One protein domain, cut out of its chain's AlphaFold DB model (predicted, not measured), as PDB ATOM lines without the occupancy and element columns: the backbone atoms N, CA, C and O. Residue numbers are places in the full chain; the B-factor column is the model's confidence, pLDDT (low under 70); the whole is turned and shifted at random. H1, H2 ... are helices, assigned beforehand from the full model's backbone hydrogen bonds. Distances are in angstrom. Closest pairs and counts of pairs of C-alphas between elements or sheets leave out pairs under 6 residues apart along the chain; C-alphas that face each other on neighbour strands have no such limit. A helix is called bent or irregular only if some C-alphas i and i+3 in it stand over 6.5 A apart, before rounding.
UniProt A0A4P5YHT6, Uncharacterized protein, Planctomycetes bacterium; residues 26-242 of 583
ATOM      1  N   PRO A  26     212.431 223.014 276.230       67.38
ATOM      2  CA  PRO A  26     213.259 222.570 277.359       67.38
ATOM      3  C   PRO A  26     213.724 223.737 278.240       67.38
ATOM      4  O   PRO A  26     214.129 223.558 279.390       67.38
ATOM      5  N   ARG A  27     213.605 224.966 277.731       68.50
ATOM      6  CA  ARG A  27     213.778 226.214 278.474       68.50
ATOM      7  C   ARG A  27     212.819 226.341 279.664       68.50
ATOM      8  O   ARG A  27     213.210 226.875 280.700       68.50
ATOM      9  N   TRP A  28     211.597 225.822 279.579       62.25
ATOM     10  CA  TRP A  28     210.635 225.850 280.689       62.25
ATOM     11  C   TRP A  28     210.986 224.879 281.801       62.25
ATOM     12  O   TRP A  28     210.940 225.260 282.970       62.25
ATOM     13  N   GLU A  29     211.410 223.668 281.449       69.44
ATOM     14  CA  GLU A  29     211.958 222.713 282.412       69.44
ATOM     15  C   GLU A  29     213.205 223.288 283.085       69.44
ATOM     16  O   GLU A  29     213.351 223.210 284.305       69.44
ATOM     17  N   ALA A  30     214.061 223.969 282.315       75.69
ATOM     18  CA  ALA A  30     215.229 224.655 282.848       75.69
ATOM     19  C   ALA A  30     214.868 225.790 283.825       75.69
ATOM     20  O   ALA A  30     215.583 225.986 284.807       75.69
ATOM     21  N   ILE A  31     213.766 226.523 283.608       68.38
ATOM     22  CA  ILE A  31     213.253 227.509 284.577       68.38
ATOM     23  C   ILE A  31     212.709 226.800 285.825       68.38
ATOM     24  O   ILE A  31     213.110 227.142 286.939       68.38
ATOM     25  N   ALA A  32     211.852 225.790 285.654       67.81
ATOM     26  CA  ALA A  32     211.245 225.044 286.756       67.81
ATOM     27  C   ALA A  32     212.298 224.345 287.638       67.81
ATOM     28  O   ALA A  32     212.153 224.305 288.856       67.81
ATOM     29  N   ALA A  33     213.400 223.865 287.056       78.44
ATOM     30  CA  ALA A  33     214.512 223.255 287.786       78.44
ATOM     31  C   ALA A  33     215.306 224.257 288.650       78.44
ATOM     32  O   ALA A  33     215.964 223.858 289.613       78.44
ATOM     33  N   LYS A  34     215.250 225.559 288.337       82.50
ATOM     34  CA  LYS A  34     215.984 226.615 289.059       82.50
ATOM     35  C   LYS A  34     215.222 227.175 290.254       82.50
ATOM     36  O   LYS A  34     215.846 227.556 291.245       82.50
ATOM     37  N   GLU A  35     213.892 227.211 290.199       75.25
ATOM     38  CA  GLU A  35     213.064 227.727 291.299       75.25
ATOM     39  C   GLU A  35     213.326 227.011 292.648       75.25
ATOM     40  O   GLU A  35     213.495 227.706 293.658       75.25
ATOM     41  N   PRO A  36     213.479 225.668 292.714       76.62
ATOM     42  CA  PRO A  36     213.842 224.966 293.946       76.62
ATOM     43  C   PRO A  36     215.211 225.363 294.510       76.62
ATOM     44  O   PRO A  36     215.389 225.395 295.731       76.62
ATOM     45  N   LEU A  37     216.176 225.691 293.644       85.12
ATOM     46  CA  LEU A  37     217.511 226.128 294.061       85.12
ATOM     47  C   LEU A  37     217.438 227.495 294.748       85.12
ATOM     48  O   LEU A  37     217.999 227.671 295.829       85.12
ATOM     49  N   ILE A  38     216.669 228.428 294.174       81.25
ATOM     50  CA  ILE A  38     216.398 229.738 294.783       81.25
ATOM     51  C   ILE A  38     215.709 229.553 296.137       81.25
ATOM     52  O   ILE A  38     216.149 230.122 297.136       81.25
ATOM     53  N   ALA A  39     214.656 228.734 296.192       77.19
ATOM     54  CA  ALA A  39     213.904 228.496 297.421       77.19
ATOM     55  C   ALA A  39     214.782 227.898 298.536       77.19
ATOM     56  O   ALA A  39     214.692 228.324 299.692       77.19
ATOM     57  N   THR A  40     215.661 226.954 298.185       86.38
ATOM     58  CA  THR A  40     216.606 226.310 299.111       86.38
ATOM     59  C   THR A  40     217.647 227.301 299.626       86.38
ATOM     60  O   THR A  40     217.826 227.422 300.840       86.38
ATOM     61  N   ALA A  41     218.279 228.070 298.734       89.81
ATOM     62  CA  ALA A  41     219.261 229.080 299.118       89.81
ATOM     63  C   ALA A  41     218.638 230.160 300.018       89.81
ATOM     64  O   ALA A  41     219.176 230.485 301.074       89.81
ATOM     65  N   GLN A  42     217.442 230.649 299.677       88.31
ATOM     66  CA  GLN A  42     216.707 231.608 300.505       88.31
ATOM     67  C   GLN A  42     216.323 231.046 301.878       88.31
ATOM     68  O   GLN A  42     216.318 231.787 302.861       88.31
ATOM     69  N   ALA A  43     215.985 229.755 301.972       81.62
ATOM     70  CA  ALA A  43     215.734 229.111 303.258       81.62
ATOM     71  C   ALA A  43     216.994 229.104 304.127       81.62
ATOM     72  O   ALA A  43     216.923 229.508 305.286       81.62
ATOM     73  N   ARG A  44     218.146 228.754 303.547       88.56
ATOM     74  CA  ARG A  44     219.427 228.760 304.258       88.56
ATOM     75  C   ARG A  44     219.860 230.165 304.687       88.56
ATOM     76  O   ARG A  44     220.278 230.337 305.827       88.56
ATOM     77  N   ILE A  45     219.684 231.176 303.832       88.38
ATOM     78  CA  ILE A  45     219.948 232.585 304.181       88.38
ATOM     79  C   ILE A  45     219.129 233.002 305.407       88.38
ATOM     80  O   ILE A  45     219.651 233.658 306.307       88.38
ATOM     81  N   ARG A  46     217.844 232.625 305.465       84.25
ATOM     82  CA  ARG A  46     216.989 232.927 306.623       84.25
ATOM     83  C   ARG A  46     217.495 232.256 307.898       84.25
ATOM     84  O   ARG A  46     217.535 232.924 308.926       84.25
ATOM     85  N   ASP A  47     217.905 230.991 307.823       83.00
ATOM     86  CA  ASP A  47     218.455 230.263 308.976       83.00
ATOM     87  C   ASP A  47     219.725 230.921 309.517       83.00
ATOM     88  O   ASP A  47     219.844 231.122 310.724       83.00
ATOM     89  N   LEU A  48     220.650 231.298 308.626       85.06
ATOM     90  CA  LEU A  48     221.881 231.991 309.004       85.06
ATOM     91  C   LEU A  48     221.570 233.335 309.660       85.06
ATOM     92  O   LEU A  48     222.016 233.582 310.775       85.06
ATOM     93  N   LYS A  49     220.727 234.168 309.032       84.50
ATOM     94  CA  LYS A  49     220.337 235.471 309.599       84.50
ATOM     95  C   LYS A  49     219.669 235.317 310.972       84.50
ATOM     96  O   LYS A  49     219.919 236.135 311.858       84.50
ATOM     97  N   ALA A  50     218.849 234.283 311.172       81.00
ATOM     98  CA  ALA A  50     218.221 234.002 312.462       81.00
ATOM     99  C   ALA A  50     219.243 233.579 313.527       81.00
ATOM    100  O   ALA A  50     219.212 234.097 314.642       81.00
ATOM    101  N   PHE A  51     220.177 232.693 313.176       82.00
ATOM    102  CA  PHE A  51     221.252 232.263 314.069       82.00
ATOM    103  C   PHE A  51     222.176 233.423 314.469       82.00
ATOM    104  O   PHE A  51     222.460 233.608 315.650       82.00
ATOM    105  N   THR A  52     222.574 234.262 313.514       83.12
ATOM    106  CA  THR A  52     223.367 235.468 313.775       83.12
ATOM    107  C   THR A  52     222.619 236.454 314.673       83.12
ATOM    108  O   THR A  52     223.193 236.979 315.623       83.12
ATOM    109  N   THR A  53     221.322 236.676 314.423       80.88
ATOM    110  CA  THR A  53     220.496 237.540 315.287       80.88
ATOM    111  C   THR A  53     220.488 237.012 316.725       80.88
ATOM    112  O   THR A  53     220.722 237.776 317.655       80.88
ATOM    113  N   TYR A  54     220.307 235.701 316.905       81.75
ATOM    114  CA  TYR A  54     220.353 235.049 318.214       81.75
ATOM    115  C   TYR A  54     221.698 235.244 318.938       81.75
ATOM    116  O   TYR A  54     221.725 235.573 320.127       81.75
ATOM    117  N   LEU A  55     222.826 235.070 318.243       80.69
ATOM    118  CA  LEU A  55     224.153 235.285 318.831       80.69
ATOM    119  C   LEU A  55     224.325 236.741 319.294       80.69
ATOM    120  O   LEU A  55     224.869 236.990 320.369       80.69
ATOM    121  N   GLY A  56     223.801 237.701 318.530       80.31
ATOM    122  CA  GLY A  56     223.771 239.108 318.930       80.31
ATOM    123  C   GLY A  56     222.846 239.374 320.126       80.31
ATOM    124  O   GLY A  56     223.202 240.125 321.030       80.31
ATOM    125  N   GLU A  57     221.668 238.749 320.183       78.62
ATOM    126  CA  GLU A  57     220.735 238.870 321.315       78.62
ATOM    127  C   GLU A  57     221.347 238.363 322.625       78.62
ATOM    128  O   GLU A  57     221.184 238.999 323.667       78.62
ATOM    129  N   THR A  58     222.084 237.256 322.558       81.25
ATOM    130  CA  THR A  58     222.647 236.551 323.719       81.25
ATOM    131  C   THR A  58     224.029 237.041 324.142       81.25
ATOM    132  O   THR A  58     224.518 236.650 325.204       81.25
ATOM    133  N   MET A  59     224.650 237.930 323.360       82.94
ATOM    134  CA  MET A  59     225.971 238.479 323.658       82.94
ATOM    135  C   MET A  59     225.964 239.253 324.994       82.94
ATOM    136  O   MET A  59     225.163 240.181 325.145       82.94
ATOM    137  N   PRO A  60     226.839 238.928 325.967       82.88
ATOM    138  CA  PRO A  60     226.862 239.610 327.262       82.88
ATOM    139  C   PRO A  60     227.097 241.119 327.138       82.88
ATOM    140  O   PRO A  60     227.812 241.568 326.240       82.88
ATOM    141  N   ALA A  61     226.534 241.897 328.064       83.44
ATOM    142  CA  ALA A  61     226.826 243.326 328.163       83.44
ATOM    143  C   ALA A  61     228.336 243.569 328.341       83.44
ATOM    144  O   ALA A  61     229.034 242.782 328.988       83.44
ATOM    145  N   GLY A  62     228.850 244.644 327.749       83.62
ATOM    146  CA  GLY A  62     230.262 245.024 327.784       83.62
ATOM    147  C   GLY A  62     231.146 244.292 326.771       83.62
ATOM    148  O   GLY A  62     232.344 244.565 326.704       83.62
ATOM    149  N   LYS A  63     230.600 243.360 325.975       85.31
ATOM    150  CA  LYS A  63     231.361 242.644 324.932       85.31
ATOM    151  C   LYS A  63     231.424 243.389 323.603       85.31
ATOM    152  O   LYS A  63     232.367 243.175 322.847       85.31
ATOM    153  N   ASN A  64     230.452 244.252 323.316       88.31
ATOM    154  CA  ASN A  64     230.431 245.065 322.107       88.31
ATOM    155  C   ASN A  64     229.763 246.414 322.409       88.31
ATOM    156  O   ASN A  64     228.556 246.484 322.625       88.31
ATOM    157  N   ALA A  65     230.555 247.488 322.392       87.56
ATOM    158  CA  ALA A  65     230.093 248.821 322.777       87.56
ATOM    159  C   ALA A  65     228.957 249.356 321.885       87.56
ATOM    160  O   ALA A  65     228.049 250.017 322.383       87.56
ATOM    161  N   ALA A  66     228.971 249.046 320.583       87.44
ATOM    162  CA  ALA A  66     227.917 249.469 319.659       87.44
ATOM    163  C   ALA A  66     226.597 248.731 319.934       87.44
ATOM    164  O   ALA A  66     225.523 249.333 319.896       87.44
ATOM    165  N   LEU A  67     226.675 247.438 320.265       88.12
ATOM    166  CA  LEU A  67     225.516 246.644 320.664       88.12
ATOM    167  C   LEU A  67     224.917 247.138 321.988       88.12
ATOM    168  O   LEU A  67     223.699 247.263 322.102       88.12
ATOM    169  N   ASP A  68     225.758 247.459 322.971       88.75
ATOM    170  CA  ASP A  68     225.314 247.987 324.264       88.75
ATOM    171  C   ASP A  68     224.656 249.367 324.120       88.75
ATOM    172  O   ASP A  68     223.590 249.616 324.691       88.75
ATOM    173  N   GLN A  69     225.226 250.240 323.283       91.25
ATOM    174  CA  GLN A  69     224.622 251.528 322.945       91.25
ATOM    175  C   GLN A  69     223.247 251.347 322.287       91.25
ATOM    176  O   GLN A  69     222.288 252.026 322.656       91.25
ATOM    177  N   ALA A  70     223.124 250.409 321.344       91.00
ATOM    178  CA  ALA A  70     221.857 250.136 320.677       91.00
ATOM    179  C   ALA A  70     220.800 249.553 321.636       91.00
ATOM    180  O   ALA A  70     219.629 249.928 321.555       91.00
ATOM    181  N   ARG A  71     221.198 248.690 322.584       91.25
ATOM    182  CA  ARG A  71     220.314 248.184 323.653       91.25
ATOM    183  C   ARG A  71     219.780 249.322 324.520       91.25
ATOM    184  O   ARG A  71     218.568 249.430 324.693       91.25
ATOM    185  N   SER A  72     220.659 250.212 324.982       91.94
ATOM    186  CA  SER A  72     220.268 251.375 325.789       91.94
ATOM    187  C   SER A  72     219.331 252.329 325.034       91.94
ATOM    188  O   SER A  72     218.352 252.833 325.595       91.94
ATOM    189  N   ALA A  73     219.567 252.530 323.731       92.12
ATOM    190  CA  ALA A  73     218.681 253.323 322.880       92.12
ATOM    191  C   ALA A  73     217.276 252.702 322.773       92.12
ATOM    192  O   ALA A  73     216.278 253.418 322.860       92.12
ATOM    193  N   VAL A  74     217.179 251.373 322.640       92.06
ATOM    194  CA  VAL A  74     215.891 250.661 322.631       92.06
ATOM    195  C   VAL A  74     215.183 250.755 323.979       92.06
ATOM    196  O   VAL A  74     213.973 250.976 323.992       92.06
ATOM    197  N   GLU A  75     215.889 250.618 325.102       93.12
ATOM    198  CA  GLU A  75     215.302 250.776 326.441       93.12
ATOM    199  C   GLU A  75     214.705 252.175 326.630       93.12
ATOM    200  O   GLU A  75     213.539 252.306 327.015       93.12
ATOM    201  N   THR A  76     215.465 253.209 326.263       92.69
ATOM    202  CA  THR A  76     215.029 254.611 326.332       92.69
ATOM    203  C   THR A  76     213.794 254.847 325.462       92.69
ATOM    204  O   THR A  76     212.750 255.277 325.958       92.69
ATOM    205  N   ALA A  77     213.864 254.468 324.182       91.50
ATOM    206  CA  ALA A  77     212.751 254.630 323.250       91.50
ATOM    207  C   ALA A  77     211.517 253.802 323.657       91.50
ATOM    208  O   ALA A  77     210.381 254.202 323.407       91.50
ATOM    209  N   THR A  78     211.711 252.651 324.313       92.25
ATOM    210  CA  THR A  78     210.613 251.823 324.834       92.25
ATOM    211  C   THR A  78     209.896 252.519 325.986       92.25
ATOM    212  O   THR A  78     208.664 252.527 326.014       92.25
ATOM    213  N   ALA A  79     210.632 253.126 326.921       90.88
ATOM    214  CA  ALA A  79     210.042 253.875 328.029       90.88
ATOM    215  C   ALA A  79     209.215 255.074 327.527       90.88
ATOM    216  O   ALA A  79     208.080 255.280 327.974       90.88
ATOM    217  N   GLU A  80     209.739 255.817 326.548       87.75
ATOM    218  CA  GLU A  80     209.043 256.944 325.916       87.75
ATOM    219  C   GLU A  80     207.793 256.497 325.149       87.75
ATOM    220  O   GLU A  80     206.709 257.057 325.341       87.75
ATOM    221  N   ALA A  81     207.907 255.438 324.340       88.00
ATOM    222  CA  ALA A  81     206.779 254.874 323.610       88.00
ATOM    223  C   ALA A  81     205.683 254.363 324.551       88.00
ATOM    224  O   ALA A  81     204.508 254.617 324.295       88.00
ATOM    225  N   LYS A  82     206.039 253.700 325.659       88.44
ATOM    226  CA  LYS A  82     205.076 253.218 326.662       88.44
ATOM    227  C   LYS A  82     204.300 254.371 327.297       88.44
ATOM    228  O   LYS A  82     203.080 254.309 327.415       88.44
ATOM    229  N   LYS A  83     204.983 255.465 327.649       85.69
ATOM    230  CA  LYS A  83     204.334 256.671 328.187       85.69
ATOM    231  C   LYS A  83     203.376 257.300 327.174       85.69
ATOM    232  O   LYS A  83     202.265 257.672 327.539       85.69
ATOM    233  N   ALA A  84     203.785 257.391 325.909       84.25
ATOM    234  CA  ALA A  84     202.947 257.937 324.843       84.25
ATOM    235  C   ALA A  84     201.735 257.039 324.521       84.25
ATOM    236  O   ALA A  84     200.700 257.542 324.091       84.25
ATOM    237  N   ARG A  85     201.847 255.720 324.738       87.25
ATOM    238  CA  ARG A  85     200.872 254.710 324.295       87.25
ATOM    239  C   ARG A  85     199.979 254.126 325.384       87.25
ATOM    240  O   ARG A  85     199.142 253.300 325.048       87.25
ATOM    241  N   ALA A  86     200.047 254.584 326.631       82.69
ATOM    242  CA  ALA A  86     199.267 254.002 327.732       82.69
ATOM    243  C   ALA A  86     197.755 253.834 327.432       82.69
ATOM    244  O   ALA A  86     197.158 252.821 327.783       82.69
ATOM    245  N   ALA A  87     197.132 254.787 326.724       75.81
ATOM    246  CA  ALA A  87     195.723 254.696 326.310       75.81
ATOM    247  C   ALA A  87     195.472 253.704 325.150       75.81
ATOM    248  O   ALA A  87     194.365 253.194 324.987       75.81
ATOM    249  N   ILE A  88     196.493 253.432 324.337       86.50
ATOM    250  CA  ILE A  88     196.472 252.440 323.256       86.50
ATOM    251  C   ILE A  88     196.674 251.037 323.821       86.50
ATOM    252  O   ILE A  88     196.034 250.110 323.335       86.50
ATOM    253  N   ASP A  89     197.506 250.878 324.847       85.06
ATOM    254  CA  ASP A  89     197.836 249.572 325.426       85.06
ATOM    255  C   ASP A  89     196.575 248.860 325.960       85.06
ATOM    256  O   ASP A  89     196.342 247.694 325.648       85.06
ATOM    257  N   ALA A  90     195.670 249.587 326.632       84.50
ATOM    258  CA  ALA A  90     194.372 249.043 327.055       84.50
ATOM    259  C   ALA A  90     193.491 248.606 325.865       84.50
ATOM    260  O   ALA A  90     192.850 247.553 325.889       84.50
ATOM    261  N   LEU A  91     193.479 249.383 324.774       88.69
ATOM    262  CA  LEU A  91     192.769 248.999 323.548       88.69
ATOM    263  C   LEU A  91     193.400 247.765 322.890       88.69
ATOM    264  O   LEU A  91     192.677 246.952 322.312       88.69
ATOM    265  N   GLN A  92     194.723 247.610 322.978       89.56
ATOM    266  CA  GLN A  92     195.445 246.456 322.443       89.56
ATOM    267  C   GLN A  92     195.110 245.168 323.190       89.56
ATOM    268  O   GLN A  92     194.929 244.145 322.536       89.56
ATOM    269  N   GLU A  93     194.953 245.202 324.513       90.69
ATOM    270  CA  GLU A  93     194.494 244.037 325.281       90.69
ATOM    271  C   GLU A  93     193.097 243.589 324.837       90.69
ATOM    272  O   GLU A  93     192.881 242.416 324.516       90.69
ATOM    273  N   HIS A  94     192.158 244.532 324.710       91.94
ATOM    274  CA  HIS A  94     190.822 244.237 324.191       91.94
ATOM    275  C   HIS A  94     190.858 243.708 322.752       91.94
ATOM    276  O   HIS A  94     190.127 242.775 322.411       91.94
ATOM    277  N   GLN A  95     191.711 244.279 321.897       94.38
ATOM    278  CA  GLN A  95     191.882 243.830 320.517       94.38
ATOM    279  C   GLN A  95     192.480 242.422 320.451       94.38
ATOM    280  O   GLN A  95     192.061 241.621 319.607       94.38
ATOM    281  N   HIS A  96     193.415 242.103 321.347       92.50
ATOM    282  CA  HIS A  96     194.024 240.787 321.446       92.50
ATOM    283  C   HIS A  96     192.986 239.745 321.862       92.50
ATOM    284  O   HIS A  96     192.830 238.744 321.166       92.50
ATOM    285  N   ALA A  97     192.207 240.020 322.913       93.31
ATOM    286  CA  ALA A  97     191.114 239.153 323.352       93.31
ATOM    287  C   ALA A  97     190.069 238.935 322.242       93.31
ATOM    288  O   ALA A  97     189.699 237.799 321.950       93.31
ATOM    289  N   ALA A  98     189.652 240.000 321.546       93.62
ATOM    290  CA  ALA A  98     188.729 239.889 320.413       93.62
ATOM    291  C   ALA A  98     189.325 239.074 319.247       93.62
ATOM    292  O   ALA A  98     188.630 238.291 318.598       93.62
ATOM    293  N   SER A  99     190.627 239.219 318.984       93.75
ATOM    294  CA  SER A  99     191.326 238.434 317.961       93.75
ATOM    295  C   SER A  99     191.457 236.962 318.348       93.75
ATOM    296  O   SER A  99     191.331 236.106 317.473       93.75
ATOM    297  N   GLN A 100     191.690 236.656 319.627       93.81
ATOM    298  CA  GLN A 100     191.710 235.288 320.149       93.81
ATOM    299  C   GLN A 100     190.331 234.636 320.044       93.81
ATOM    300  O   GLN A 100     190.242 233.526 319.533       93.81
ATOM    301  N   GLU A 101     189.264 235.342 320.430       94.81
ATOM    302  CA  GLU A 101     187.876 234.887 320.275       94.81
ATOM    303  C   GLU A 101     187.575 234.541 318.808       94.81
ATOM    304  O   GLU A 101     187.133 233.433 318.494       94.81
ATOM    305  N   ARG A 102     187.888 235.461 317.884       95.94
ATOM    306  CA  ARG A 102     187.745 235.236 316.439       95.94
ATOM    307  C   ARG A 102     188.544 234.016 315.977       95.94
ATOM    308  O   ARG A 102     188.017 233.190 315.240       95.94
ATOM    309  N   ASN A 103     189.812 233.915 316.370       94.75
ATOM    310  CA  ASN A 103     190.682 232.819 315.947       94.75
ATOM    311  C   ASN A 103     190.197 231.472 316.501       94.75
ATOM    312  O   ASN A 103     190.175 230.512 315.747       94.75
ATOM    313  N   ALA A 104     189.732 231.408 317.751       94.06
ATOM    314  CA  ALA A 104     189.195 230.188 318.354       94.06
ATOM    315  C   ALA A 104     187.966 229.659 317.599       94.06
ATOM    316  O   ALA A 104     187.855 228.458 317.365       94.06
ATOM    317  N   LYS A 105     187.075 230.553 317.146       94.12
ATOM    318  CA  LYS A 105     185.940 230.169 316.290       94.12
ATOM    319  C   LYS A 105     186.397 229.547 314.971       94.12
ATOM    320  O   LYS A 105     185.833 228.552 314.534       94.12
ATOM    321  N   ILE A 106     187.422 230.121 314.344       92.12
ATOM    322  CA  ILE A 106     187.966 229.598 313.086       92.12
ATOM    323  C   ILE A 106     188.664 228.256 313.314       92.12
ATOM    324  O   ILE A 106     188.460 227.325 312.542       92.12
ATOM    325  N   ASP A 107     189.449 228.140 314.383       93.06
ATOM    326  CA  ASP A 107     190.149 226.907 314.736       93.06
ATOM    327  C   ASP A 107     189.157 225.760 314.979       93.06
ATOM    328  O   ASP A 107     189.410 224.640 314.547       93.06
ATOM    329  N   ALA A 108     187.995 226.045 315.580       91.19
ATOM    330  CA  ALA A 108     186.914 225.074 315.738       91.19
ATOM    331  C   ALA A 108     186.325 224.618 314.390       91.19
ATOM    332  O   ALA A 108     186.100 223.428 314.194       91.19
ATOM    333  N   LEU A 109     186.133 225.535 313.432       86.69
ATOM    334  CA  LEU A 109     185.669 225.194 312.074       86.69
ATOM    335  C   LEU A 109     186.693 224.365 311.286       86.69
ATOM    336  O   LEU A 109     186.326 223.631 310.370       86.69
ATOM    337  N   LEU A 110     187.976 224.506 311.617       88.06
ATOM    338  CA  LEU A 110     189.087 223.825 310.957       88.06
ATOM    339  C   LEU A 110     189.594 222.605 311.733       88.06
ATOM    340  O   LEU A 110     190.570 221.985 311.307       88.06
ATOM    341  N   ALA A 111     188.941 222.241 312.841       88.88
ATOM    342  CA  ALA A 111     189.417 221.208 313.755       88.88
ATOM    343  C   ALA A 111     189.642 219.863 313.051       88.88
ATOM    344  O   ALA A 111     190.582 219.151 313.387       88.88
ATOM    345  N   ASP A 112     188.846 219.533 312.033       85.44
ATOM    346  CA  ASP A 112     188.949 218.267 311.298       85.44
ATOM    347  C   ASP A 112     189.775 218.332 310.015       85.44
ATOM    348  O   ASP A 112     189.962 217.310 309.360       85.44
ATOM    349  N   VAL A 113     190.349 219.491 309.682       84.38
ATOM    350  CA  VAL A 113     191.218 219.640 308.510       84.38
ATOM    351  C   VAL A 113     192.619 219.105 308.849       84.38
ATOM    352  O   VAL A 113     193.336 219.736 309.635       84.38
ATOM    353  N   PRO A 114     193.082 217.982 308.254       85.44
ATOM    354  CA  PRO A 114     194.342 217.346 308.654       85.44
ATOM    355  C   PRO A 114     195.554 218.269 308.509       85.44
ATOM    356  O   PRO A 114     196.414 218.327 309.384       85.44
ATOM    357  N   ARG A 115     195.596 219.056 307.427       81.88
ATOM    358  CA  ARG A 115     196.684 220.006 307.166       81.88
ATOM    359  C   ARG A 115     196.713 221.157 308.179       81.88
ATOM    360  O   ARG A 115     197.787 221.653 308.504       81.88
ATOM    361  N   PHE A 116     195.556 221.555 308.708       88.81
ATOM    362  CA  PHE A 116     195.464 222.564 309.761       88.81
ATOM    363  C   PHE A 116     195.944 222.013 311.111       88.81
ATOM    364  O   PHE A 116     196.761 222.656 311.770       88.81
ATOM    365  N   LYS A 117     195.532 220.787 311.472       91.50
ATOM    366  CA  LYS A 117     196.045 220.055 312.647       91.50
ATOM    367  C   LYS A 117     197.572 219.940 312.621       91.50
ATOM    368  O   LYS A 117     198.234 220.356 313.568       91.50
ATOM    369  N   GLN A 118     198.137 219.495 311.497       90.62
ATOM    370  CA  GLN A 118     199.591 219.400 311.311       90.62
ATOM    371  C   GLN A 118     200.303 220.747 311.493       90.62
ATOM    372  O   GLN A 118     201.403 220.802 312.043       90.62
ATOM    373  N   LEU A 119     199.694 221.848 311.042       90.19
ATOM    374  CA  LEU A 119     200.271 223.181 311.194       90.19
ATOM    375  C   LEU A 119     200.257 223.650 312.659       90.19
ATOM    376  O   LEU A 119     201.248 224.216 313.127       90.19
ATOM    377  N   LEU A 120     199.177 223.370 313.397       93.50
ATOM    378  CA  LEU A 120     199.098 223.624 314.839       93.50
ATOM    379  C   LEU A 120     200.130 222.800 315.619       93.50
ATOM    380  O   LEU A 120     200.832 223.355 316.462       93.50
ATOM    381  N   GLU A 121     200.272 221.511 315.309       94.75
ATOM    382  CA  GLU A 121     201.278 220.628 315.915       94.75
ATOM    383  C   GLU A 121     202.700 221.111 315.625       94.75
ATOM    384  O   GLU A 121     203.535 221.184 316.527       94.75
ATOM    385  N   LYS A 122     202.978 221.505 314.374       92.69
ATOM    386  CA  LYS A 122     204.274 222.066 313.982       92.69
ATOM    387  C   LYS A 122     204.590 223.330 314.779       92.69
ATOM    388  O   LYS A 122     205.703 223.451 315.290       92.69
ATOM    389  N   LYS A 123     203.618 224.238 314.918       95.00
ATOM    390  CA  LYS A 123     203.764 225.435 315.754       95.00
ATOM    391  C   LYS A 123     204.032 225.060 317.212       95.00
ATOM    392  O   LYS A 123     204.964 225.591 317.808       95.00
ATOM    393  N   ALA A 124     203.232 224.161 317.784       95.81
ATOM    394  CA  ALA A 124     203.349 223.750 319.180       95.81
ATOM    395  C   ALA A 124     204.727 223.143 319.472       95.81
ATOM    396  O   ALA A 124     205.385 223.560 320.420       95.81
ATOM    397  N   LYS A 125     205.205 222.249 318.602       96.69
ATOM    398  CA  LYS A 125     206.531 221.631 318.709       96.69
ATOM    399  C   LYS A 125     207.667 222.647 318.596       96.69
ATOM    400  O   LYS A 125     208.639 222.578 319.348       96.69
ATOM    401  N   ALA A 126     207.561 223.584 317.653       94.69
ATOM    402  CA  ALA A 126     208.541 224.653 317.488       94.69
ATOM    403  C   ALA A 126     208.599 225.539 318.746       94.69
ATOM    404  O   ALA A 126     209.672 225.773 319.298       94.69
ATOM    405  N   LYS A 127     207.433 225.924 319.273       96.06
ATOM    406  CA  LYS A 127     207.315 226.690 320.515       96.06
ATOM    407  C   LYS A 127     207.867 225.942 321.729       96.06
ATOM    408  O   LYS A 127     208.613 226.525 322.507       96.06
ATOM    409  N   GLU A 128     207.526 224.667 321.893       97.12
ATOM    410  CA  GLU A 128     208.030 223.814 322.976       97.12
ATOM    411  C   GLU A 128     209.558 223.724 322.940       97.12
ATOM    412  O   GLU A 128     210.217 223.935 323.956       97.12
ATOM    413  N   THR A 129     210.127 223.507 321.752       95.56
ATOM    414  CA  THR A 129     211.582 223.463 321.553       95.56
ATOM    415  C   THR A 129     212.233 224.792 321.942       95.56
ATOM    416  O   THR A 129     213.224 224.808 322.673       95.56
ATOM    417  N   ALA A 130     211.666 225.918 321.495       92.38
ATOM    418  CA  ALA A 130     212.179 227.241 321.834       92.38
ATOM    419  C   ALA A 130     212.095 227.516 323.347       92.38
ATOM    420  O   ALA A 130     213.079 227.949 323.948       92.38
ATOM    421  N   LEU A 131     210.956 227.216 323.981       93.69
ATOM    422  CA  LEU A 131     210.746 227.408 325.419       93.69
ATOM    423  C   LEU A 131     211.628 226.498 326.280       93.69
ATOM    424  O   LEU A 131     212.074 226.935 327.335       93.69
ATOM    425  N   GLY A 132     211.918 225.271 325.840       94.50
ATOM    426  CA  GLY A 132     212.811 224.357 326.559       94.50
ATOM    427  C   GLY A 132     214.260 224.850 326.615       94.50
ATOM    428  O   GLY A 132     214.955 224.626 327.604       94.50
ATOM    429  N   LEU A 133     214.706 225.569 325.582       92.12
ATOM    430  CA  LEU A 133     216.059 226.132 325.496       92.12
ATOM    431  C   LEU A 133     216.154 227.552 326.086       92.12
ATOM    432  O   LEU A 133     217.228 227.971 326.520       92.12
ATOM    433  N   MET A 134     215.035 228.281 326.153       89.75
ATOM    434  CA  MET A 134     214.970 229.678 326.599       89.75
ATOM    435  C   MET A 134     215.601 229.955 327.984       89.75
ATOM    436  O   MET A 134     216.311 230.955 328.101       89.75
ATOM    437  N   PRO A 135     215.454 229.115 329.033       91.75
ATOM    438  CA  PRO A 135     216.072 229.377 330.339       91.75
ATOM    439  C   PRO A 135     217.605 229.430 330.318       91.75
ATOM    440  O   PRO A 135     218.215 230.010 331.212       91.75
ATOM    441  N   ARG A 136     218.236 228.816 329.313       90.12
ATOM    442  CA  ARG A 136     219.695 228.754 329.151       90.12
ATOM    443  C   ARG A 136     220.153 229.431 327.868       90.12
ATOM    444  O   ARG A 136     221.242 229.142 327.382       90.12
ATOM    445  N   VAL A 137     219.341 230.345 327.336       82.06
ATOM    446  CA  VAL A 137     219.556 230.989 326.037       82.06
ATOM    447  C   VAL A 137     220.944 231.629 325.911       82.06
ATOM    448  O   VAL A 137     221.496 231.624 324.826       82.06
ATOM    449  N   THR A 138     221.561 232.106 326.996       78.19
ATOM    450  CA  THR A 138     222.911 232.710 327.004       78.19
ATOM    451  C   THR A 138     224.066 231.711 327.154       78.19
ATOM    452  O   THR A 138     225.227 232.104 327.105       78.19
ATOM    453  N   ALA A 139     223.763 230.429 327.355       85.75
ATOM    454  CA  ALA A 139     224.721 229.359 327.631       85.75
ATOM    455  C   ALA A 139     224.502 228.127 326.731       85.75
ATOM    456  O   ALA A 139     224.899 227.018 327.095       85.75
ATOM    457  N   LEU A 140     223.826 228.301 325.590       85.00
ATOM    458  CA  LEU A 140     223.625 227.227 324.620       85.00
ATOM    459  C   LEU A 140     224.934 226.920 323.884       85.00
ATOM    460  O   LEU A 140     225.690 227.823 323.521       85.00
ATOM    461  N   SER A 141     225.176 225.642 323.612       86.19
ATOM    462  CA  SER A 141     226.169 225.239 322.613       86.19
ATOM    463  C   SER A 141     225.780 225.759 321.217       86.19
ATOM    464  O   SER A 141     224.605 226.050 320.972       86.19
ATOM    465  N   PRO A 142     226.717 225.831 320.250       78.50
ATOM    466  CA  PRO A 142     226.394 226.245 318.882       78.50
ATOM    467  C   PRO A 142     225.250 225.446 318.231       78.50
ATOM    468  O   PRO A 142     224.449 226.011 317.487       78.50
ATOM    469  N   ASP A 143     225.128 224.149 318.523       82.62
ATOM    470  CA  ASP A 143     224.061 223.301 317.975       82.62
ATOM    471  C   ASP A 143     222.704 223.548 318.643       82.62
ATOM    472  O   ASP A 143     221.675 223.620 317.960       82.62
ATOM    473  N   GLU A 144     222.683 223.749 319.960       88.31
ATOM    474  CA  GLU A 144     221.473 224.144 320.688       88.31
ATOM    475  C   GLU A 144     221.003 225.540 320.262       88.31
ATOM    476  O   GLU A 144     219.813 225.752 320.042       88.31
ATOM    477  N   ALA A 145     221.930 226.475 320.059       79.50
ATOM    478  CA  ALA A 145     221.665 227.813 319.549       79.50
ATOM    479  C   ALA A 145     221.041 227.792 318.142       79.50
ATOM    480  O   ALA A 145     220.030 228.455 317.892       79.50
ATOM    481  N   ARG A 146     221.587 226.973 317.230       82.62
ATOM    482  CA  ARG A 146     220.986 226.729 315.906       82.62
ATOM    483  C   ARG A 146     219.583 226.142 316.023       82.62
ATOM    484  O   ARG A 146     218.675 226.579 315.318       82.62
ATOM    485  N   THR A 147     219.399 225.184 316.928       88.25
ATOM    486  CA  THR A 147     218.102 224.544 317.182       88.25
ATOM    487  C   THR A 147     217.073 225.552 317.700       88.25
ATOM    488  O   THR A 147     215.962 225.606 317.177       88.25
ATOM    489  N   TYR A 148     217.449 226.401 318.659       88.12
ATOM    490  CA  TYR A 148     216.605 227.471 319.189       88.12
ATOM    491  C   TYR A 148     216.210 228.481 318.103       88.12
ATOM    492  O   TYR A 148     215.023 228.757 317.917       88.12
ATOM    493  N   ALA A 149     217.185 228.997 317.347       83.81
ATOM    494  CA  ALA A 149     216.932 229.964 316.279       83.81
ATOM    495  C   ALA A 149     215.993 229.385 315.210       83.81
ATOM    496  O   ALA A 149     215.032 230.038 314.797       83.81
ATOM    497  N   ARG A 150     216.219 228.127 314.812       87.00
ATOM    498  CA  ARG A 150     215.358 227.429 313.855       87.00
ATOM    499  C   ARG A 150     213.943 227.238 314.394       87.00
ATOM    500  O   ARG A 150     212.987 227.496 313.669       87.00
ATOM    501  N   ALA A 151     213.805 226.841 315.657       90.81
ATOM    502  CA  ALA A 151     212.513 226.676 316.308       90.81
ATOM    503  C   ALA A 151     211.711 227.991 316.341       90.81
ATOM    504  O   ALA A 151     210.529 227.986 316.013       90.81
ATOM    505  N   ARG A 152     212.349 229.132 316.635       90.00
ATOM    506  CA  ARG A 152     211.700 230.457 316.583       90.00
ATOM    507  C   ARG A 152     211.232 230.822 315.172       90.00
ATOM    508  O   ARG A 152     210.097 231.254 314.999       90.00
ATOM    509  N   VAL A 153     212.068 230.593 314.155       86.31
ATOM    510  CA  VAL A 153     211.695 230.822 312.746       86.31
ATOM    511  C   VAL A 153     210.532 229.925 312.321       86.31
ATOM    512  O   VAL A 153     209.616 230.384 311.639       86.31
ATOM    513  N   ASP A 154     210.559 228.649 312.707       88.06
ATOM    514  CA  ASP A 154     209.502 227.697 312.375       88.06
ATOM    515  C   ASP A 154     208.181 228.029 313.097       88.06
ATOM    516  O   ASP A 154     207.120 227.888 312.485       88.06
ATOM    517  N   GLU A 155     208.229 228.521 314.343       92.62
ATOM    518  CA  GLU A 155     207.067 229.042 315.078       92.62
ATOM    519  C   GLU A 155     206.469 230.269 314.374       92.62
ATOM    520  O   GLU A 155     205.288 230.250 314.023       92.62
ATOM    521  N   ASP A 156     207.281 231.299 314.104       87.69
ATOM    522  CA  ASP A 156     206.840 232.545 313.459       87.69
ATOM    523  C   ASP A 156     206.256 232.277 312.062       87.69
ATOM    524  O   ASP A 156     205.231 232.843 311.668       87.69
ATOM    525  N   ARG A 157     206.879 231.368 311.303       87.00
ATOM    526  CA  ARG A 157     206.375 230.934 309.999       87.00
ATOM    527  C   ARG A 157     205.030 230.227 310.129       87.00
ATOM    528  O   ARG A 157     204.118 230.533 309.361       87.00
ATOM    529  N   ALA A 158     204.907 229.287 311.065       90.00
ATOM    530  CA  ALA A 158     203.644 228.595 311.295       90.00
ATOM    531  C   ALA A 158     202.546 229.584 311.713       90.00
ATOM    532  O   ALA A 158     201.410 229.453 311.264       90.00
ATOM    533  N   ASP A 159     202.880 230.619 312.486       89.19
ATOM    534  CA  ASP A 159     201.946 231.689 312.832       89.19
ATOM    535  C   ASP A 159     201.506 232.529 311.632       89.19
ATOM    536  O   ASP A 159     200.313 232.815 311.489       89.19
ATOM    537  N   GLY A 160     202.431 232.875 310.736       87.62
ATOM    538  CA  GLY A 160     202.106 233.546 309.477       87.62
ATOM    539  C   GLY A 160     201.178 232.710 308.590       87.62
ATOM    540  O   GLY A 160     200.181 233.223 308.078       87.62
ATOM    541  N   GLU A 161     201.462 231.411 308.456       86.12
ATOM    542  CA  GLU A 161     200.627 230.469 307.702       86.12
ATOM    543  C   GLU A 161     199.229 230.328 308.342       86.12
ATOM    544  O   GLU A 161     198.218 230.485 307.654       86.12
ATOM    545  N   LEU A 162     199.144 230.138 309.666       89.69
ATOM    546  CA  LEU A 162     197.871 230.068 310.400       89.69
ATOM    547  C   LEU A 162     197.061 231.357 310.260       89.69
ATOM    548  O   LEU A 162     195.842 231.309 310.094       89.69
ATOM    549  N   TYR A 163     197.711 232.517 310.331       89.06
ATOM    550  CA  TYR A 163     197.057 233.804 310.125       89.06
ATOM    551  C   TYR A 163     196.473 233.920 308.714       89.06
ATOM    552  O   TYR A 163     195.315 234.320 308.567       89.06
ATOM    553  N   ALA A 164     197.241 233.540 307.685       84.12
ATOM    554  CA  ALA A 164     196.785 233.561 306.299       84.12
ATOM    555  C   ALA A 164     195.558 232.658 306.091       84.12
ATOM    556  O   ALA A 164     194.574 233.100 305.496       84.12
ATOM    557  N   ILE A 165     195.573 231.450 306.664       84.94
ATOM    558  CA  ILE A 165     194.439 230.516 306.621       84.94
ATOM    559  C   ILE A 165     193.226 231.097 307.353       84.94
ATOM    560  O   ILE A 165     192.125 231.156 306.808       84.94
ATOM    561  N   ARG A 166     193.411 231.599 308.579       88.75
ATOM    562  CA  ARG A 166     192.317 232.180 309.372       88.75
ATOM    563  C   ARG A 166     191.665 233.368 308.669       88.75
ATOM    564  O   ARG A 166     190.448 233.533 308.735       88.75
ATOM    565  N   LYS A 167     192.448 234.172 307.948       86.31
ATOM    566  CA  LYS A 167     191.953 235.316 307.171       86.31
ATOM    567  C   LYS A 167     190.919 234.934 306.107       86.31
ATOM    568  O   LYS A 167     190.071 235.759 305.774       86.31
ATOM    569  N   ILE A 168     190.932 233.699 305.605       82.69
ATOM    570  CA  ILE A 168     189.938 233.183 304.644       82.69
ATOM    571  C   ILE A 168     188.529 233.163 305.259       82.69
ATOM    572  O   ILE A 168     187.546 233.441 304.572       82.69
ATOM    573  N   TYR A 169     188.447 232.901 306.567       87.12
ATOM    574  CA  TYR A 169     187.208 232.696 307.320       87.12
ATOM    575  C   TYR A 169     186.667 233.963 307.980       87.12
ATOM    576  O   TYR A 169     185.584 233.934 308.549       87.12
ATOM    577  N   TRP A 170     187.381 235.087 307.923       87.50
ATOM    578  CA  TRP A 170     186.973 236.313 308.622       87.50
ATOM    579  C   TRP A 170     185.589 236.830 308.233       87.50
ATOM    580  O   TRP A 170     184.920 237.437 309.063       87.50
ATOM    581  N   PHE A 171     185.162 236.573 306.997       84.62
ATOM    582  CA  PHE A 171     183.856 236.984 306.487       84.62
ATOM    583  C   PHE A 171     182.805 235.875 306.552       84.62
ATOM    584  O   PHE A 171     181.692 236.079 306.077       84.62
ATOM    585  N   ARG A 172     183.131 234.710 307.130       84.88
ATOM    586  CA  ARG A 172     182.139 233.656 307.326       84.88
ATOM    587  C   ARG A 172     181.112 234.046 308.377       84.88
ATOM    588  O   ARG A 172     181.478 234.677 309.366       84.88
ATOM    589  N   SER A 173     179.853 233.654 308.196       85.94
ATOM    590  CA  SER A 173     178.753 234.020 309.103       85.94
ATOM    591  C   SER A 173     179.039 233.677 310.572       85.94
ATOM    592  O   SER A 173     178.737 234.476 311.455       85.94
ATOM    593  N   GLU A 174     179.703 232.553 310.846       89.56
ATOM    594  CA  GLU A 174     180.048 232.108 312.203       89.56
ATOM    595  C   GLU A 174     181.105 232.999 312.890       89.56
ATOM    596  O   GLU A 174     181.192 233.054 314.122       89.56
ATOM    597  N   VAL A 175     181.917 233.700 312.092       91.31
ATOM    598  CA  VAL A 175     183.132 234.422 312.510       91.31
ATOM    599  C   VAL A 175     182.983 235.939 312.354       91.31
ATOM    600  O   VAL A 175     183.627 236.690 313.089       91.31
ATOM    601  N   ALA A 176     182.131 236.397 311.435       88.81
ATOM    602  CA  ALA A 176     182.049 237.777 310.964       88.81
ATOM    603  C   ALA A 176     181.859 238.794 312.094       88.81
ATOM    604  O   ALA A 176     182.536 239.820 312.107       88.81
ATOM    605  N   GLU A 177     181.012 238.497 313.081       92.25
ATOM    606  CA  GLU A 177     180.781 239.408 314.208       92.25
ATOM    607  C   GLU A 177     182.023 239.547 315.104       92.25
ATOM    608  O   GLU A 177     182.439 240.654 315.449       92.25
ATOM    609  N   ALA A 178     182.697 238.431 315.405       93.25
ATOM    610  CA  ALA A 178     183.952 238.453 316.158       93.25
ATOM    611  C   ALA A 178     185.066 239.158 315.364       93.25
ATOM    612  O   ALA A 178     185.879 239.896 315.928       93.25
ATOM    613  N   HIS A 179     185.089 238.982 314.037       93.12
ATOM    614  CA  HIS A 179     186.000 239.719 313.169       93.12
ATOM    615  C   HIS A 179     185.729 241.222 313.184       93.12
ATOM    616  O   HIS A 179     186.683 241.984 313.348       93.12
ATOM    617  N   LYS A 180     184.467 241.638 313.053       92.25
ATOM    618  CA  LYS A 180     184.048 243.040 313.085       92.25
ATOM    619  C   LYS A 180     184.467 243.704 314.394       92.25
ATOM    620  O   LYS A 180     185.162 244.711 314.357       92.25
ATOM    621  N   LYS A 181     184.184 243.073 315.538       93.62
ATOM    622  CA  LYS A 181     184.637 243.533 316.862       93.62
ATOM    623  C   LYS A 181     186.156 243.748 316.917       93.62
ATOM    624  O   LYS A 181     186.618 244.793 317.373       93.62
ATOM    625  N   ALA A 182     186.944 242.788 316.424       93.62
ATOM    626  CA  ALA A 182     188.403 242.911 316.375       93.62
ATOM    627  C   ALA A 182     188.880 244.014 315.403       93.62
ATOM    628  O   ALA A 182     189.856 244.708 315.694       93.62
ATOM    629  N   ALA A 183     188.201 244.188 314.265       91.81
ATOM    630  CA  ALA A 183     188.513 245.202 313.256       91.81
ATOM    631  C   ALA A 183     188.169 246.626 313.726       91.81
ATOM    632  O   ALA A 183     188.948 247.555 313.500       91.81
ATOM    633  N   ASP A 184     187.057 246.803 314.439       93.69
ATOM    634  CA  ASP A 184     186.659 248.084 315.024       93.69
ATOM    635  C   ASP A 184     187.673 248.533 316.087       93.69
ATOM    636  O   ASP A 184     188.084 249.694 316.119       93.69
ATOM    637  N   LEU A 185     188.144 247.602 316.924       93.25
ATOM    638  CA  LEU A 185     189.211 247.867 317.894       93.25
ATOM    639  C   LEU A 185     190.539 248.204 317.207       93.25
ATOM    640  O   LEU A 185     191.206 249.155 317.610       93.25
ATOM    641  N   TYR A 186     190.896 247.484 316.139       91.88
ATOM    642  CA  TYR A 186     192.075 247.810 315.334       91.88
ATOM    643  C   TYR A 186     191.991 249.224 314.743       91.88
ATOM    644  O   TYR A 186     192.949 249.983 314.838       91.88
ATOM    645  N   THR A 187     190.832 249.620 314.212       92.56
ATOM    646  CA  THR A 187     190.612 250.964 313.647       92.56
ATOM    647  C   THR A 187     190.764 252.056 314.709       92.56
ATOM    648  O   THR A 187     191.357 253.110 314.453       92.56
ATOM    649  N   LYS A 188     190.278 251.802 315.933       91.75
ATOM    650  CA  LYS A 188     190.472 252.702 317.083       91.75
ATOM    651  C   LYS A 188     191.949 252.829 317.461       91.75
ATOM    652  O   LYS A 188     192.420 253.944 317.668       91.75
ATOM    653  N   ILE A 189     192.682 251.713 317.496       89.94
ATOM    654  CA  ILE A 189     194.131 251.692 317.750       89.94
ATOM    655  C   ILE A 189     194.888 252.458 316.665       89.94
ATOM    656  O   ILE A 189     195.735 253.282 316.991       89.94
ATOM    657  N   GLU A 190     194.583 252.225 315.388       90.44
ATOM    658  CA  GLU A 190     195.244 252.902 314.268       90.44
ATOM    659  C   GLU A 190     195.018 254.419 314.331       90.44
ATOM    660  O   GLU A 190     195.950 255.203 314.154       90.44
ATOM    661  N   SER A 191     193.790 254.837 314.641       88.75
ATOM    662  CA  SER A 191     193.438 256.251 314.794       88.75
ATOM    663  C   SER A 191     194.174 256.894 315.972       88.75
ATOM    664  O   SER A 191     194.747 257.970 315.820       88.75
ATOM    665  N   ALA A 192     194.229 256.219 317.124       86.69
ATOM    666  CA  ALA A 192     194.986 256.683 318.285       86.69
ATOM    667  C   ALA A 192     196.506 256.712 318.018       86.69
ATOM    668  O   ALA A 192     197.199 257.624 318.465       86.69
ATOM    669  N   GLY A 193     197.017 255.761 317.230       86.12
ATOM    670  CA  GLY A 193     198.419 255.676 316.819       86.12
ATOM    671  C   GLY A 193     198.895 256.845 315.953       86.12
ATOM    672  O   GLY A 193     200.081 257.164 315.953       86.12
ATOM    673  N   LYS A 194     197.975 257.516 315.248       87.44
ATOM    674  CA  LYS A 194     198.264 258.694 314.410       87.44
ATOM    675  C   LYS A 194     198.446 259.984 315.211       87.44
ATOM    676  O   LYS A 194     198.871 260.986 314.638       87.44
ATOM    677  N   ALA A 195     198.151 259.989 316.513       88.50
ATOM    678  CA  ALA A 195     198.435 261.141 317.362       88.50
ATOM    679  C   ALA A 195     199.936 261.470 317.308       88.50
ATOM    680  O   ALA A 195     200.771 260.580 317.460       88.50
ATOM    681  N   LYS A 196     200.282 262.748 317.100       84.25
ATOM    682  CA  LYS A 196     201.661 263.193 316.825       84.25
ATOM    683  C   LYS A 196     202.693 262.603 317.799       84.25
ATOM    684  O   LYS A 196     203.634 261.957 317.355       84.25
ATOM    685  N   GLY A 197     202.452 262.722 319.110       86.62
ATOM    686  CA  GLY A 197     203.360 262.193 320.138       86.62
ATOM    687  C   GLY A 197     203.473 260.662 320.166       86.62
ATOM    688  O   GLY A 197     204.522 260.132 320.517       86.62
ATOM    689  N   VAL A 198     202.434 259.934 319.744       86.88
ATOM    690  CA  VAL A 198     202.477 258.468 319.618       86.88
ATOM    691  C   VAL A 198     203.254 258.046 318.377       86.88
ATOM    692  O   VAL A 198     204.058 257.115 318.441       86.88
ATOM    693  N   SER A 199     203.008 258.718 317.254       87.56
ATOM    694  CA  SER A 199     203.661 258.440 315.975       87.56
ATOM    695  C   SER A 199     205.168 258.699 316.058       87.56
ATOM    696  O   SER A 199     205.960 257.841 315.672       87.56
ATOM    697  N   GLU A 200     205.573 259.827 316.651       90.31
ATOM    698  CA  GLU A 200     206.981 260.183 316.867       90.31
ATOM    699  C   GLU A 200     207.691 259.167 317.774       90.31
ATOM    700  O   GLU A 200     208.730 258.630 317.389       90.31
ATOM    701  N   ALA A 201     207.093 258.812 318.918       89.94
ATOM    702  CA  ALA A 201     207.667 257.818 319.827       89.94
ATOM    703  C   ALA A 201     207.711 256.404 319.214       89.94
ATOM    704  O   ALA A 201     208.671 255.658 319.403       89.94
ATOM    705  N   SER A 202     206.697 256.026 318.428       88.00
ATOM    706  CA  SER A 202     206.667 254.733 317.728       88.00
ATOM    707  C   SER A 202     207.716 254.657 316.621       88.00
ATOM    708  O   SER A 202     208.334 253.607 316.445       88.00
ATOM    709  N   LYS A 203     207.943 255.761 315.899       91.88
ATOM    710  CA  LYS A 203     209.017 255.871 314.911       91.88
ATOM    711  C   LYS A 203     210.386 255.761 315.582       91.88
ATOM    712  O   LYS A 203     211.175 254.927 315.158       91.88
ATOM    713  N   ALA A 204     210.623 256.509 316.662       91.88
ATOM    714  CA  ALA A 204     211.876 256.451 317.419       91.88
ATOM    715  C   ALA A 204     212.181 255.031 317.929       91.88
ATOM    716  O   ALA A 204     213.295 254.536 317.770       91.88
ATOM    717  N   LEU A 205     211.173 254.326 318.458       92.94
ATOM    718  CA  LEU A 205     211.312 252.922 318.849       92.94
ATOM    719  C   LEU A 205     211.601 252.000 317.653       92.94
ATOM    720  O   LEU A 205     212.390 251.064 317.777       92.94
ATOM    721  N   GLY A 206     210.961 252.234 316.505       92.44
ATOM    722  CA  GLY A 206     211.217 251.492 315.270       92.44
ATOM    723  C   GLY A 206     212.653 251.662 314.774       92.44
ATOM    724  O   GLY A 206     213.324 250.668 314.492       92.44
ATOM    725  N   ASP A 207     213.139 252.902 314.744       92.56
ATOM    726  CA  ASP A 207     214.504 253.251 314.350       92.56
ATOM    727  C   ASP A 207     215.528 252.642 315.326       92.56
ATOM    728  O   ASP A 207     216.492 252.010 314.892       92.56
ATOM    729  N   ALA A 208     215.274 252.712 316.640       92.44
ATOM    730  CA  ALA A 208     216.124 252.089 317.657       92.44
ATOM    731  C   ALA A 208     216.171 250.555 317.522       92.44
ATOM    732  O   ALA A 208     217.246 249.958 317.576       92.44
ATOM    733  N   LYS A 209     215.026 249.895 317.290       91.38
ATOM    734  CA  LYS A 209     214.971 248.439 317.059       91.38
ATOM    735  C   LYS A 209     215.697 248.028 315.783       91.38
ATOM    736  O   LYS A 209     216.337 246.978 315.760       91.38
ATOM    737  N   LYS A 210     215.597 248.833 314.723       90.44
ATOM    738  CA  LYS A 210     216.338 248.608 313.481       90.44
ATOM    739  C   LYS A 210     217.846 248.698 313.730       90.44
ATOM    740  O   LYS A 210     218.555 247.762 313.375       90.44
ATOM    741  N   ALA A 211     218.303 249.753 314.406       88.88
ATOM    742  CA  ALA A 211     219.710 249.931 314.765       88.88
ATOM    743  C   ALA A 211     220.230 248.793 315.661       88.88
ATOM    744  O   ALA A 211     221.323 248.282 315.435       88.88
ATOM    745  N   LEU A 212     219.428 248.330 316.631       88.94
ATOM    746  CA  LEU A 212     219.765 247.158 317.444       88.94
ATOM    747  C   LEU A 212     219.939 245.906 316.583       88.94
ATOM    748  O   LEU A 212     220.916 245.188 316.760       88.94
ATOM    749  N   ARG A 213     219.036 245.659 315.630       84.88
ATOM    750  CA  ARG A 213     219.132 244.492 314.745       84.88
ATOM    751  C   ARG A 213     220.377 244.535 313.859       84.88
ATOM    752  O   ARG A 213     221.014 243.506 313.657       84.88
ATOM    753  N   GLU A 214     220.734 245.711 313.352       85.88
ATOM    754  CA  GLU A 214     221.963 245.924 312.580       85.88
ATOM    755  C   GLU A 214     223.213 245.701 313.445       85.88
ATOM    756  O   GLU A 214     224.121 244.982 313.030       85.88
ATOM    757  N   ALA A 215     223.228 246.222 314.678       86.19
ATOM    758  CA  ALA A 215     224.320 246.014 315.630       86.19
ATOM    759  C   ALA A 215     224.461 244.542 316.058       86.19
ATOM    760  O   ALA A 215     225.577 244.038 316.162       86.19
ATOM    761  N   GLN A 216     223.345 243.833 316.266       83.88
ATOM    762  CA  GLN A 216     223.325 242.395 316.558       83.88
ATOM    763  C   GLN A 216     223.928 241.586 315.414       83.88
ATOM    764  O   GLN A 216     224.758 240.715 315.662       83.88
ATOM    765  N   LEU A 217     223.538 241.890 314.169       80.56
ATOM    766  CA  LEU A 217     224.093 241.226 312.994       80.56
ATOM    767  C   LEU A 217     225.605 241.467 312.906       80.56
ATOM    768  O   LEU A 217     226.375 240.517 312.824       80.56
ATOM    769  N   ALA A 218     226.030 242.729 312.999       83.00
ATOM    770  CA  ALA A 218     227.435 243.111 312.891       83.00
ATOM    771  C   ALA A 218     228.313 242.500 313.996       83.00
ATOM    772  O   ALA A 218     229.450 242.123 313.737       83.00
ATOM    773  N   ALA A 219     227.794 242.384 315.221       83.06
ATOM    774  CA  ALA A 219     228.536 241.820 316.345       83.06
ATOM    775  C   ALA A 219     228.697 240.292 316.262       83.06
ATOM    776  O   ALA A 219     229.651 239.752 316.819       83.06
ATOM    777  N   ALA A 220     227.761 239.599 315.610       80.81
ATOM    778  CA  ALA A 220     227.688 238.140 315.601       80.81
ATOM    779  C   ALA A 220     228.194 237.471 314.313       80.81
ATOM    780  O   ALA A 220     228.358 236.251 314.300       80.81
ATOM    781  N   MET A 221     228.402 238.220 313.227       80.81
ATOM    782  CA  MET A 221     228.917 237.661 311.974       80.81
ATOM    783  C   MET A 221     230.422 237.407 312.071       80.81
ATOM    784  O   MET A 221     231.217 238.342 312.128       80.81
ATOM    785  N   ASP A 222     230.815 236.133 312.043       81.88
ATOM    786  CA  ASP A 222     232.188 235.752 311.727       81.88
ATOM    787  C   ASP A 222     232.416 235.737 310.203       81.88
ATOM    788  O   ASP A 222     231.481 235.840 309.397       81.88
ATOM    789  N   GLN A 223     233.683 235.632 309.794       81.69
ATOM    790  CA  GLN A 223     234.039 235.640 308.375       81.69
ATOM    791  C   GLN A 223     233.396 234.460 307.629       81.69
ATOM    792  O   GLN A 223     232.865 234.648 306.543       81.69
ATOM    793  N   ALA A 224     233.347 233.272 308.240       82.56
ATOM    794  CA  ALA A 224     232.771 232.079 307.619       82.56
ATOM    795  C   ALA A 224     231.263 232.222 307.336       82.56
ATOM    796  O   ALA A 224     230.797 231.873 306.254       82.56
ATOM    797  N   THR A 225     230.498 232.775 308.282       83.44
ATOM    798  CA  THR A 225     229.062 233.051 308.119       83.44
ATOM    799  C   THR A 225     228.833 234.137 307.075       83.44
ATOM    800  O   THR A 225     227.893 234.046 306.284       83.44
ATOM    801  N   THR A 226     229.699 235.153 307.049       85.06
ATOM    802  CA  THR A 226     229.671 236.219 306.037       85.06
ATOM    803  C   THR A 226     229.894 235.651 304.636       85.06
ATOM    804  O   THR A 226     229.118 235.945 303.726       85.06
ATOM    805  N   ASP A 227     230.894 234.785 304.482       88.88
ATOM    806  CA  ASP A 227     231.234 234.141 303.214       88.88
ATOM    807  C   ASP A 227     230.113 233.200 302.741       88.88
ATOM    808  O   ASP A 227     229.733 233.229 301.568       88.88
ATOM    809  N   GLU A 228     229.526 232.403 303.646       91.38
ATOM    810  CA  GLU A 228     228.391 231.526 303.320       91.38
ATOM    811  C   GLU A 228     227.171 232.343 302.867       91.38
ATOM    812  O   GLU A 228     226.540 232.015 301.858       91.38
ATOM    813  N   LEU A 229     226.851 233.432 303.572       89.19
ATOM    814  CA  LEU A 229     225.737 234.312 303.226       89.19
ATOM    815  C   LEU A 229     225.932 234.951 301.846       89.19
ATOM    816  O   LEU A 229     225.015 234.908 301.023       89.19
ATOM    817  N   ALA A 230     227.128 235.480 301.580       91.75
ATOM    818  CA  ALA A 230     227.478 236.082 300.297       91.75
ATOM    819  C   ALA A 230     227.387 235.064 299.149       91.75
ATOM    820  O   ALA A 230     226.844 235.371 298.089       91.75
ATOM    821  N   MET A 231     227.854 233.830 299.365       96.00
ATOM    822  CA  MET A 231     227.752 232.743 298.387       96.00
ATOM    823  C   MET A 231     226.292 232.373 298.081       96.00
ATOM    824  O   MET A 231     225.923 232.207 296.914       96.00
ATOM    825  N   LEU A 232     225.434 232.285 299.100       94.88
ATOM    826  CA  LEU A 232     224.015 231.970 298.914       94.88
ATOM    827  C   LEU A 232     223.257 233.108 298.225       94.88
ATOM    828  O   LEU A 232     222.439 232.849 297.342       94.88
ATOM    829  N   GLU A 233     223.518 234.362 298.604       94.88
ATOM    830  CA  GLU A 233     222.918 235.538 297.963       94.88
ATOM    831  C   GLU A 233     223.353 235.625 296.494       94.88
ATOM    832  O   GLU A 233     222.505 235.793 295.613       94.88
ATOM    833  N   LYS A 234     224.635 235.367 296.204       95.81
ATOM    834  CA  LYS A 234     225.144 235.231 294.834       95.81
ATOM    835  C   LYS A 234     224.431 234.115 294.071       95.81
ATOM    836  O   LYS A 234     224.002 234.342 292.948       95.81
ATOM    837  N   THR A 235     224.235 232.948 294.688       94.50
ATOM    838  CA  THR A 235     223.506 231.825 294.072       94.50
ATOM    839  C   THR A 235     222.079 232.230 293.697       94.50
ATOM    840  O   THR A 235     221.623 231.932 292.596       94.50
ATOM    841  N   VAL A 236     221.361 232.930 294.584       92.38
ATOM    842  CA  VAL A 236     220.001 233.419 294.301       92.38
ATOM    843  C   VAL A 236     219.996 234.356 293.095       92.38
ATOM    844  O   VAL A 236     219.162 234.188 292.204       92.38
ATOM    845  N   GLU A 237     220.914 235.320 293.051       94.12
ATOM    846  CA  GLU A 237     220.994 236.276 291.944       94.12
ATOM    847  C   GLU A 237     221.429 235.609 290.632       94.12
ATOM    848  O   GLU A 237     220.808 235.850 289.600       94.12
ATOM    849  N   GLU A 238     222.395 234.686 290.661       95.25
ATOM    850  CA  GLU A 238     222.809 233.896 289.494       95.25
ATOM    851  C   GLU A 238     221.656 233.047 288.942       95.25
ATOM    852  O   GLU A 238     221.429 233.028 287.732       95.25
ATOM    853  N   GLN A 239     220.881 232.373 289.801       91.00
ATOM    854  CA  GLN A 239     219.739 231.579 289.336       91.00
ATOM    855  C   GLN A 239     218.607 232.456 288.787       91.00
ATOM    856  O   GLN A 239     218.018 232.104 287.765       91.00
ATOM    857  N   LYS A 240     218.317 233.610 289.404       84.00
ATOM    858  CA  LYS A 240     217.351 234.579 288.854       84.00
ATOM    859  C   LYS A 240     217.809 235.130 287.506       84.00
ATOM    860  O   LYS A 240     217.000 235.207 286.584       84.00
ATOM    861  N   ALA A 241     219.086 235.486 287.380       86.75
ATOM    862  CA  ALA A 241     219.671 235.956 286.132       86.75
ATOM    863  C   ALA A 241     219.611 234.869 285.052       86.75
ATOM    864  O   ALA A 241     219.239 235.162 283.922       86.75
ATOM    865  N   ALA A 242     219.876 233.607 285.401       86.25
ATOM    866  CA  ALA A 242     219.739 232.482 284.480       86.25
ATOM    867  C   ALA A 242     218.283 232.271 284.029       86.25
ATOM    868  O   ALA A 242     218.043 232.083 282.841       86.25
TER     869      ALA A 242
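Overview. This is residues 26 to 242 of the 583 residues of an uncharacterized protein of Planctomycetes bacterium (UniProt A0A4P5YHT6). Four pairs of side-by-side helices make an open frame with a hollow middle: H2a with H6, H2b with H5, the hairpin H3 and H4, and H1 with H7. The longest helix, H2, turns a corner, with its arm H2a on one side of the frame and its arm H2b on another; H4 runs from H1, which it touches with residues 145 to 153, to H2b, which it only just touches with residue 166, and the last residues of H1 and H6 meet at another corner. The 217 printed residues hold seven named helices, H1 to H7 in order, and no named strand: the class is all helix, with packing part aligned, part crossed. The whole is loose, with a radius of gyration of the C-alphas of 21.2 A and spans of 53 by 51 by 37 A.

Arrangement. H2, residues 65 to 109, was assigned as one helix by its hydrogen bonds but is bent: C-alphas 84 and 87 are 8.1 A apart. Its arms H2a, residues 65 to 84, and H2b, residues 87 to 109, are about perpendicular at 86 degrees. H2a touches H6, residues 196 to 220, at a shallow tilt of 21 degrees, opposite ways; the closest C-alphas, of Ala 70 and Leu 212, are 4.9 A apart. H2b touches H5, residues 176 to 193, at a shallow tilt of 24 degrees, opposite ways, closest at C-alphas of Arg 102 and Ala 178, 5.0 A. H2b only just touches H4, residues 142 to 168, with 3 pairs of C-alphas within 8 A, closest at Ile 106 and Arg 166, 6.3 A. H4 forms a helical hairpin with H3, residues 114 to 139, closest at C-alphas of Ala 126 and Ala 151, 4.6 A. H3 is irregular, C-alphas 135 and 138 being 8.3 A apart, with a kink of 46 degrees near residue 133. H1, residues 26 to 58, touches H4 with residues 47 to 55 alone, closest at C-alphas of Phe 51 and Ala 149, 5.4 A. H1 touches H6 with residues 49 to 57 alone, about perpendicular at 83 degrees, closest at C-alphas of Gly 56 and Gln 216, 4.1 A. H1 touches H7, residues 223 to 242, with residues 34 to 48 alone, at a shallow tilt of 24 degrees, opposite ways, closest at C-alphas of Ile 38 and Val 236, 5.2 A. H2a and H4 are apart. Every O i to N i+4 pair is within hydrogen-bond range in H2a, H5, H6 and H7; the counts are 26 of 29 in H1, 18 of 19 in H2b, 18 of 22 in H3 and 22 of 23 in H4.

Along the chain. H2a begins at C-alpha 65, (230.093, 248.821, 322.777), and measures 28.7 A; H2b measures 34.3 A. H1 begins at C-alpha 26, (213.259, 222.570, 277.359), and measures 49.3 A. H3 measures 37.8 A, H4 39.7 A and H6 36.1 A. H7 ends at C-alpha 242, (219.739, 232.482, 284.480).

Size, cuts and confidence. The C-alphas of Pro 26 and Lys 83, the two farthest apart, are 61.9 A apart. The printed part has no cut and no long link. Its mean pLDDT is 87.6; residues 26 to 29 and 31 to 32 are under 70.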